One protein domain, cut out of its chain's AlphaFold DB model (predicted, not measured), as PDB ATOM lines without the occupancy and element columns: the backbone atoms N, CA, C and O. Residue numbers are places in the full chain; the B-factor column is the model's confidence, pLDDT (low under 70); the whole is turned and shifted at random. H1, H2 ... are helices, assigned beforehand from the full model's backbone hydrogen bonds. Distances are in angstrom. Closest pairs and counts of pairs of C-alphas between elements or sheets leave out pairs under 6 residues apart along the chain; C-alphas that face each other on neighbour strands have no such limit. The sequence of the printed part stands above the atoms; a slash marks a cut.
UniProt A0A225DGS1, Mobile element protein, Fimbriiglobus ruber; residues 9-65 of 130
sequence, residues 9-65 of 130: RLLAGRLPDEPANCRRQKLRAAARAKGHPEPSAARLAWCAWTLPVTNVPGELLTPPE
ATOM      1  N   ARG A   9      50.210   4.202  23.723       87.88
ATOM      2  CA  ARG A   9      51.004   5.196  24.439       87.88
ATOM      3  C   ARG A   9      50.657   5.156  25.924       87.88
ATOM      4  O   ARG A   9      49.494   5.264  26.314       87.88
ATOM      5  N   LEU A  10      51.685   5.048  26.760       89.25
ATOM      6  CA  LEU A  10      51.570   5.203  28.205       89.25
ATOM      7  C   LEU A  10      51.912   6.644  28.582       89.25
ATOM      8  O   LEU A  10      52.994   7.139  28.276       89.25
ATOM      9  N   LEU A  11      50.992   7.308  29.264       89.06
ATOM     10  CA  LEU A  11      51.219   8.610  29.872       89.06
ATOM     11  C   LEU A  11      51.541   8.418  31.352       89.06
ATOM     12  O   LEU A  11      50.964   7.551  32.001       89.06
ATOM     13  N   ALA A  12      52.433   9.241  31.901       89.62
ATOM     14  CA  ALA A  12      52.753   9.226  33.324       89.62
ATOM     15  C   ALA A  12      52.713  10.642  33.895       89.62
ATOM     16  O   ALA A  12      53.493  11.505  33.504       89.62
ATOM     17  N   GLY A  13      51.785  10.877  34.822       87.44
ATOM     18  CA  GLY A  13      51.653  12.138  35.543       87.44
ATOM     19  C   GLY A  13      51.909  11.939  37.029       87.44
ATOM     20  O   GLY A  13      51.257  11.100  37.660       87.44
ATOM     21  N   ARG A  14      52.832  12.721  37.596       89.25
ATOM     22  CA  ARG A  14      53.029  12.772  39.046       89.25
ATOM     23  C   ARG A  14      51.944  13.638  39.678       89.25
ATOM     24  O   ARG A  14      51.649  14.730  39.198       89.25
ATOM     25  N   LEU A  15      51.337  13.136  40.745       87.38
ATOM     26  CA  LEU A  15      50.355  13.872  41.523       87.38
ATOM     27  C   LEU A  15      51.033  14.736  42.590       87.38
ATOM     28  O   LEU A  15      52.068  14.334  43.122       87.38
ATOM     29  N   PRO A  16      50.405  15.866  42.960       90.00
ATOM     30  CA  PRO A  16      50.760  16.592  44.172       90.00
ATOM     31  C   PRO A  16      50.635  15.707  45.420       90.00
ATOM     32  O   PRO A  16      49.867  14.736  45.437       90.00
ATOM     33  N   ASP A  17      51.358  16.069  46.479       90.81
ATOM     34  CA  ASP A  17      51.451  15.250  47.691       90.81
ATOM     35  C   ASP A  17      50.102  15.062  48.392       90.81
ATOM     36  O   ASP A  17      49.825  13.974  48.889       90.81
ATOM     37  N   GLU A  18      49.223  16.062  48.355       92.94
ATOM     38  CA  GLU A  18      47.904  16.012  48.997       92.94
ATOM     39  C   GLU A  18      47.022  14.847  48.475       92.94
ATOM     40  O   GLU A  18      46.714  13.915  49.231       92.94
ATOM     41  N   PRO A  19      46.670  14.773  47.174       90.00
ATOM     42  CA  PRO A  19      45.918  13.639  46.642       90.00
ATOM     43  C   PRO A  19      46.713  12.322  46.662       90.00
ATOM     44  O   PRO A  19      46.105  11.251  46.769       90.00
ATOM     45  N   ALA A  20      48.048  12.359  46.591       92.69
ATOM     46  CA  ALA A  20      48.879  11.164  46.741       92.69
ATOM     47  C   ALA A  20      48.773  10.572  48.159       92.69
ATOM     48  O   ALA A  20      48.619   9.358  48.316       92.69
ATOM     49  N   ASN A  21      48.776  11.415  49.192       94.00
ATOM     50  CA  ASN A  21      48.618  11.016  50.588       94.00
ATOM     51  C   ASN A  21      47.213  10.486  50.869       94.00
ATOM     52  O   ASN A  21      47.087   9.431  51.493       94.00
ATOM     53  N   CYS A  22      46.170  11.113  50.317       94.06
ATOM     54  CA  CYS A  22      44.810  10.573  50.380       94.06
ATOM     55  C   CYS A  22      44.736   9.152  49.779       94.06
ATOM     56  O   CYS A  22      44.146   8.243  50.369       94.06
ATOM     57  N   ARG A  23      45.388   8.911  48.630       93.75
ATOM     58  CA  ARG A  23      45.474   7.569  48.021       93.75
ATOM     59  C   ARG A  23      46.228   6.574  48.907       93.75
ATOM     60  O   ARG A  23      45.762   5.446  49.061       93.75
ATOM     61  N   ARG A  24      47.344   6.981  49.524       95.06
ATOM     62  CA  ARG A  24      48.107   6.149  50.477       95.06
ATOM     63  C   ARG A  24      47.263   5.774  51.697       95.06
ATOM     64  O   ARG A  24      47.237   4.608  52.080       95.06
ATOM     65  N   GLN A  25      46.538   6.731  52.277       94.06
ATOM     66  CA  GLN A  25      45.633   6.494  53.408       94.06
ATOM     67  C   GLN A  25      44.517   5.510  53.039       94.06
ATOM     68  O   GLN A  25      44.302   4.535  53.757       94.06
ATOM     69  N   LYS A  26      43.864   5.701  51.885       94.06
ATOM     70  CA  LYS A  26      42.837   4.775  51.379       94.06
ATOM     71  C   LYS A  26      43.388   3.367  51.155       94.06
ATOM     72  O   LYS A  26      42.729   2.395  51.512       94.06
ATOM     73  N   LEU A  27      44.599   3.248  50.604       93.81
ATOM     74  CA  LEU A  27      45.249   1.954  50.400       93.81
ATOM     75  C   LEU A  27      45.523   1.239  51.732       93.81
ATOM     76  O   LEU A  27      45.238   0.049  51.849       93.81
ATOM     77  N   ARG A  28      46.027   1.961  52.739       93.94
ATOM     78  CA  ARG A  28      46.244   1.430  54.095       93.94
ATOM     79  C   ARG A  28      44.940   0.995  54.754       93.94
ATOM     80  O   ARG A  28      44.865  -0.107  55.286       93.94
ATOM     81  N   ALA A  29      43.901   1.826  54.682       94.38
ATOM     82  CA  ALA A  29      42.584   1.507  55.230       94.38
ATOM     83  C   ALA A  29      41.990   0.246  54.581       94.38
ATOM     84  O   ALA A  29      41.506  -0.638  55.283       94.38
ATOM     85  N   ALA A  30      42.094   0.120  53.254       93.31
ATOM     86  CA  ALA A  30      41.629  -1.058  52.527       93.31
ATOM     87  C   ALA A  30      42.419  -2.332  52.878       93.31
ATOM     88  O   ALA A  30      41.830  -3.408  52.932       93.31
ATOM     89  N   ALA A  31      43.732  -2.225  53.119       92.62
ATOM     90  CA  ALA A  31      44.547  -3.350  53.579       92.62
ATOM     91  C   ALA A  31      44.114  -3.813  54.980       92.62
ATOM     92  O   ALA A  31      43.835  -4.994  55.168       92.62
ATOM     93  N   ARG A  32      43.945  -2.872  55.922       93.19
ATOM     94  CA  ARG A  32      43.478  -3.154  57.291       93.19
ATOM     95  C   ARG A  32      42.094  -3.792  57.319       93.19
ATOM     96  O   ARG A  32      41.907  -4.795  57.994       93.19
ATOM     97  N   ALA A  33      41.147  -3.261  56.543       94.00
ATOM     98  CA  ALA A  33      39.789  -3.804  56.450       94.00
ATOM     99  C   ALA A  33      39.751  -5.257  55.940       94.00
ATOM    100  O   ALA A  33      38.810  -5.986  56.230       94.00
ATOM    101  N   LYS A  34      40.774  -5.680  55.189       92.94
ATOM    102  CA  LYS A  34      40.927  -7.044  54.668       92.94
ATOM    103  C   LYS A  34      41.880  -7.914  55.500       92.94
ATOM    104  O   LYS A  34      42.197  -9.020  55.079       92.94
ATOM    105  N   GLY A  35      42.375  -7.418  56.638       91.81
ATOM    106  CA  GLY A  35      43.346  -8.125  57.482       91.81
ATOM    107  C   GLY A  35      44.726  -8.314  56.839       91.81
ATOM    108  O   GLY A  35      45.495  -9.168  57.271       91.81
ATOM    109  N   HIS A  36      45.051  -7.551  55.792       91.88
ATOM    110  CA  HIS A  36      46.354  -7.623  55.141       91.88
ATOM    111  C   HIS A  36      47.402  -6.779  55.882       91.88
ATOM    112  O   HIS A  36      47.058  -5.742  56.460       91.88
ATOM    113  N   PRO A  37      48.687  -7.180  55.827       89.38
ATOM    114  CA  PRO A  37      49.781  -6.393  56.382       89.38
ATOM    115  C   PRO A  37      49.927  -5.033  55.683       89.38
ATOM    116  O   PRO A  37      49.383  -4.797  54.597       89.38
ATOM    117  N   GLU A  38      50.680  -4.134  56.320       91.12
ATOM    118  CA  GLU A  38      50.938  -2.785  55.814       91.12
ATOM    119  C   GLU A  38      51.489  -2.833  54.369       91.12
ATOM    120  O   GLU A  38      52.401  -3.616  54.076       91.12
ATOM    121  N   PRO A  39      50.957  -2.014  53.440       91.88
ATOM    122  CA  PRO A  39      51.440  -1.977  52.064       91.88
ATOM    123  C   PRO A  39      52.931  -1.628  51.976       91.88
ATOM    124  O   PRO A  39      53.403  -0.710  52.645       91.88
ATOM    125  N   SER A  40      53.666  -2.303  51.085       93.69
ATOM    126  CA  SER A  40      55.093  -2.037  50.874       93.69
ATOM    127  C   SER A  40      55.370  -0.597  50.420       93.69
ATOM    128  O   SER A  40      54.541   0.043  49.762       93.69
ATOM    129  N   ALA A  41      56.580  -0.104  50.703       92.00
ATOM    130  CA  ALA A  41      57.017   1.235  50.299       92.00
ATOM    131  C   ALA A  41      56.885   1.462  48.782       92.00
ATOM    132  O   ALA A  41      56.389   2.503  48.353       92.00
ATOM    133  N   ALA A  42      57.226   0.453  47.970       93.00
ATOM    134  CA  ALA A  42      57.050   0.500  46.519       93.00
ATOM    135  C   ALA A  42      55.577   0.701  46.124       93.00
ATOM    136  O   ALA A  42      55.262   1.526  45.268       93.00
ATOM    137  N   ARG A  43      54.644   0.007  46.787       90.06
ATOM    138  CA  ARG A  43      53.207   0.143  46.514       90.06
ATOM    139  C   ARG A  43      52.668   1.519  46.912       90.06
ATOM    140  O   ARG A  43      51.835   2.075  46.202       90.06
ATOM    141  N   LEU A  44      53.165   2.086  48.010       92.31
ATOM    142  CA  LEU A  44      52.828   3.447  48.444       92.31
ATOM    143  C   LEU A  44      53.443   4.528  47.539       92.31
ATOM    144  O   LEU A  44      52.861   5.607  47.395       92.31
ATOM    145  N   ALA A  45      54.589   4.247  46.911       92.19
ATOM    146  CA  ALA A  45      55.201   5.128  45.920       92.19
ATOM    147  C   ALA A  45      54.326   5.243  44.662       92.19
ATOM    148  O   ALA A  45      54.099   6.351  44.176       92.19
ATOM    149  N   TRP A  46      53.730   4.135  44.204       91.94
ATOM    150  CA  TRP A  46      52.803   4.134  43.065       91.94
ATOM    151  C   TRP A  46      51.559   5.009  43.270       91.94
ATOM    152  O   TRP A  46      51.016   5.531  42.300       91.94
ATOM    153  N   CYS A  47      51.126   5.254  44.513       92.19
ATOM    154  CA  CYS A  47      49.992   6.145  44.790       92.19
ATOM    155  C   CYS A  47      50.217   7.594  44.317       92.19
ATOM    156  O   CYS A  47      49.238   8.306  44.076       92.19
ATOM    157  N   ALA A  48      51.477   8.016  44.163       93.38
ATOM    158  CA  ALA A  48      51.845   9.340  43.670       93.38
ATOM    159  C   ALA A  48      51.746   9.480  42.141       93.38
ATOM    160  O   ALA A  48      51.995  10.563  41.620       93.38
ATOM    161  N   TRP A  49      51.377   8.423  41.417       92.06
ATOM    162  CA  TRP A  49      51.345   8.417  39.958       92.06
ATOM    163  C   TRP A  49      49.930   8.204  39.419       92.06
ATOM    164  O   TRP A  49      49.093   7.521  40.014       92.06
ATOM    165  N   THR A  50      49.652   8.793  38.262       88.38
ATOM    166  CA  THR A  50      48.510   8.454  37.413       88.38
ATOM    167  C   THR A  50      49.039   8.081  36.038       88.38
ATOM    168  O   THR A  50      49.782   8.847  35.429       88.38
ATOM    169  N   LEU A  51      48.658   6.885  35.584       89.38
ATOM    170  CA  LEU A  51      49.216   6.231  34.405       89.38
ATOM    171  C   LEU A  51      48.114   5.902  33.376       89.38
ATOM    172  O   LEU A  51      47.664   4.757  33.324       89.38
ATOM    173  N   PRO A  52      47.585   6.882  32.617       87.06
ATOM    174  CA  PRO A  52      46.621   6.588  31.566       87.06
ATOM    175  C   PRO A  52      47.301   5.918  30.366       87.06
ATOM    176  O   PRO A  52      48.382   6.324  29.942       87.06
ATOM    177  N   VAL A  53      46.633   4.917  29.794       89.69
ATOM    178  CA  VAL A  53      47.020   4.278  28.530       89.69
ATOM    179  C   VAL A  53      46.071   4.771  27.444       89.69
ATOM    180  O   VAL A  53      44.859   4.799  27.653       89.69
ATOM    181  N   THR A  54      46.610   5.184  26.302       89.12
ATOM    182  CA  THR A  54      45.836   5.689  25.163       89.12
ATOM    183  C   THR A  54      46.474   5.254  23.849       89.12
ATOM    184  O   THR A  54      47.690   5.196  23.757       89.12
ATOM    185  N   ASN A  55      45.682   4.950  22.827       89.94
ATOM    186  CA  ASN A  55      46.161   4.726  21.457       89.94
ATOM    187  C   ASN A  55      46.117   6.009  20.605       89.94
ATOM    188  O   ASN A  55      46.408   5.969  19.414       89.94
ATOM    189  N   VAL A  56      45.747   7.149  21.200       87.75
ATOM    190  CA  VAL A  56      45.652   8.425  20.487       87.75
ATOM    191  C   VAL A  56      47.061   8.979  20.218       87.75
ATOM    192  O   VAL A  56      47.871   9.051  21.154       87.75
ATOM    193  N   PRO A  57      47.362   9.399  18.972       85.38
ATOM    194  CA  PRO A  57      48.625  10.044  18.627       85.38
ATOM    195  C   PRO A  57      48.926  11.260  19.508       85.38
ATOM    196  O   PRO A  57      48.030  12.010  19.892       85.38
ATOM    197  N   GLY A  58      50.210  11.485  19.801       83.62
ATOM    198  CA  GLY A  58      50.647  12.613  20.634       83.62
ATOM    199  C   GLY A  58      50.316  13.989  20.050       83.62
ATOM    200  O   GLY A  58      50.154  14.932  20.816       83.62
ATOM    201  N   GLU A  59      50.163  14.076  18.728       85.44
ATOM    202  CA  GLU A  59      49.760  15.284  17.995       85.44
ATOM    203  C   GLU A  59      48.309  15.698  18.280       85.44
ATOM    204  O   GLU A  59      47.993  16.881  18.245       85.44
ATOM    205  N   LEU A  60      47.436  14.731  18.590       87.56
ATOM    206  CA  LEU A  60      46.017  14.966  18.882       87.56
ATOM    207  C   LEU A  60      45.721  15.050  20.379       87.56
ATOM    208  O   LEU A  60      44.658  15.533  20.765       87.56
ATOM    209  N   LEU A  61      46.611  14.514  21.220       87.44
ATOM    210  CA  LEU A  61      46.384  14.456  22.656       87.44
ATOM    211  C   LEU A  61      47.660  14.705  23.449       87.44
ATOM    212  O   LEU A  61      48.515  13.824  23.644       87.44
ATOM    213  N   THR A  62      47.741  15.906  24.006       87.69
ATOM    214  CA  THR A  62      48.803  16.256  24.938       87.69
ATOM    215  C   THR A  62      48.563  15.610  26.313       87.69
ATOM    216  O   THR A  62      47.426  15.294  26.685       87.69
ATOM    217  N   PRO A  63      49.615  15.382  27.123       84.50
ATOM    218  CA  PRO A  63      49.451  14.808  28.459       84.50
ATOM    219  C   PRO A  63      48.481  15.578  29.385       84.50
ATOM    220  O   PRO A  63      47.702  14.918  30.077       84.50
ATOM    221  N   PRO A  64      48.458  16.929  29.414       85.88
ATOM    222  CA  PRO A  64      47.476  17.677  30.206       85.88
ATOM    223  C   PRO A  64      46.028  17.444  29.757       85.88
ATOM    224  O   PRO A  64      45.158  17.197  30.594       85.88
ATOM    225  N   GLU A  65      45.765  17.448  28.448       88.25
ATOM    226  CA  GLU A  65      44.433  17.179  27.887       88.25
ATOM    227  C   GLU A  65      43.970  15.756  28.198       88.25
ATOM    228  O   GLU A  65      42.815  15.537  28.567       88.25
TER     229      GLU A  65
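This is residues 9 to 65 of the 130 residues of the protein "Mobile element protein" of Fimbriiglobus ruber (UniProt A0A225DGS1). A long helix, H1, and a short one, H2, close to it at a steep tilt, make one end of a loose rod; from them two extended stretches, residues 9 to 14 and 49 to 54, run side by side toward the other end, where the last residues, 59 to 65, fold back. The printed part has 57 residues, with two named helices, H1 then H2, and no named strand. The class is all helix, though under half of the residues, 23 of 57, are in named elements. The whole is loose, with a radius of gyration of the C-alphas of 14.6 A and spans of 46 by 21 by 17 A.

Find C-alpha 17 at (51.451, 15.250, 47.691); from there H1, residues 17 to 33, runs 24.0 A to C-alpha 33 at (39.789, -3.804, 56.450). Look next at residues 41 to 46 for H2, which ends at C-alpha 46, (52.803, 4.134, 43.065).

Start from H1: H2 is close but not clearly touching, and their closest C-alphas, those of Arg 24 and Leu 44, are 5.8 A apart. The two helices run opposite ways at a steep tilt of 58 degrees. In H1 and H2 every O i to N i+4 pair is within hydrogen-bond range. Outside the helices, look for two short antiparallel pairings, in stretches too short to be named strands: residues 13 to 14 with residues 49 to 50, and residues 9 to 10 with residues 53 to 54.

The two C-alphas farthest apart, those of Gly 35 and Glu 59, are 46.4 A apart. The link from H1 to H2, 7 residues, is short, and after H2 residues 47 to 65 hold no named element. The printed part has no cut; its mean pLDDT is 90.6, and no printed residue is under 70.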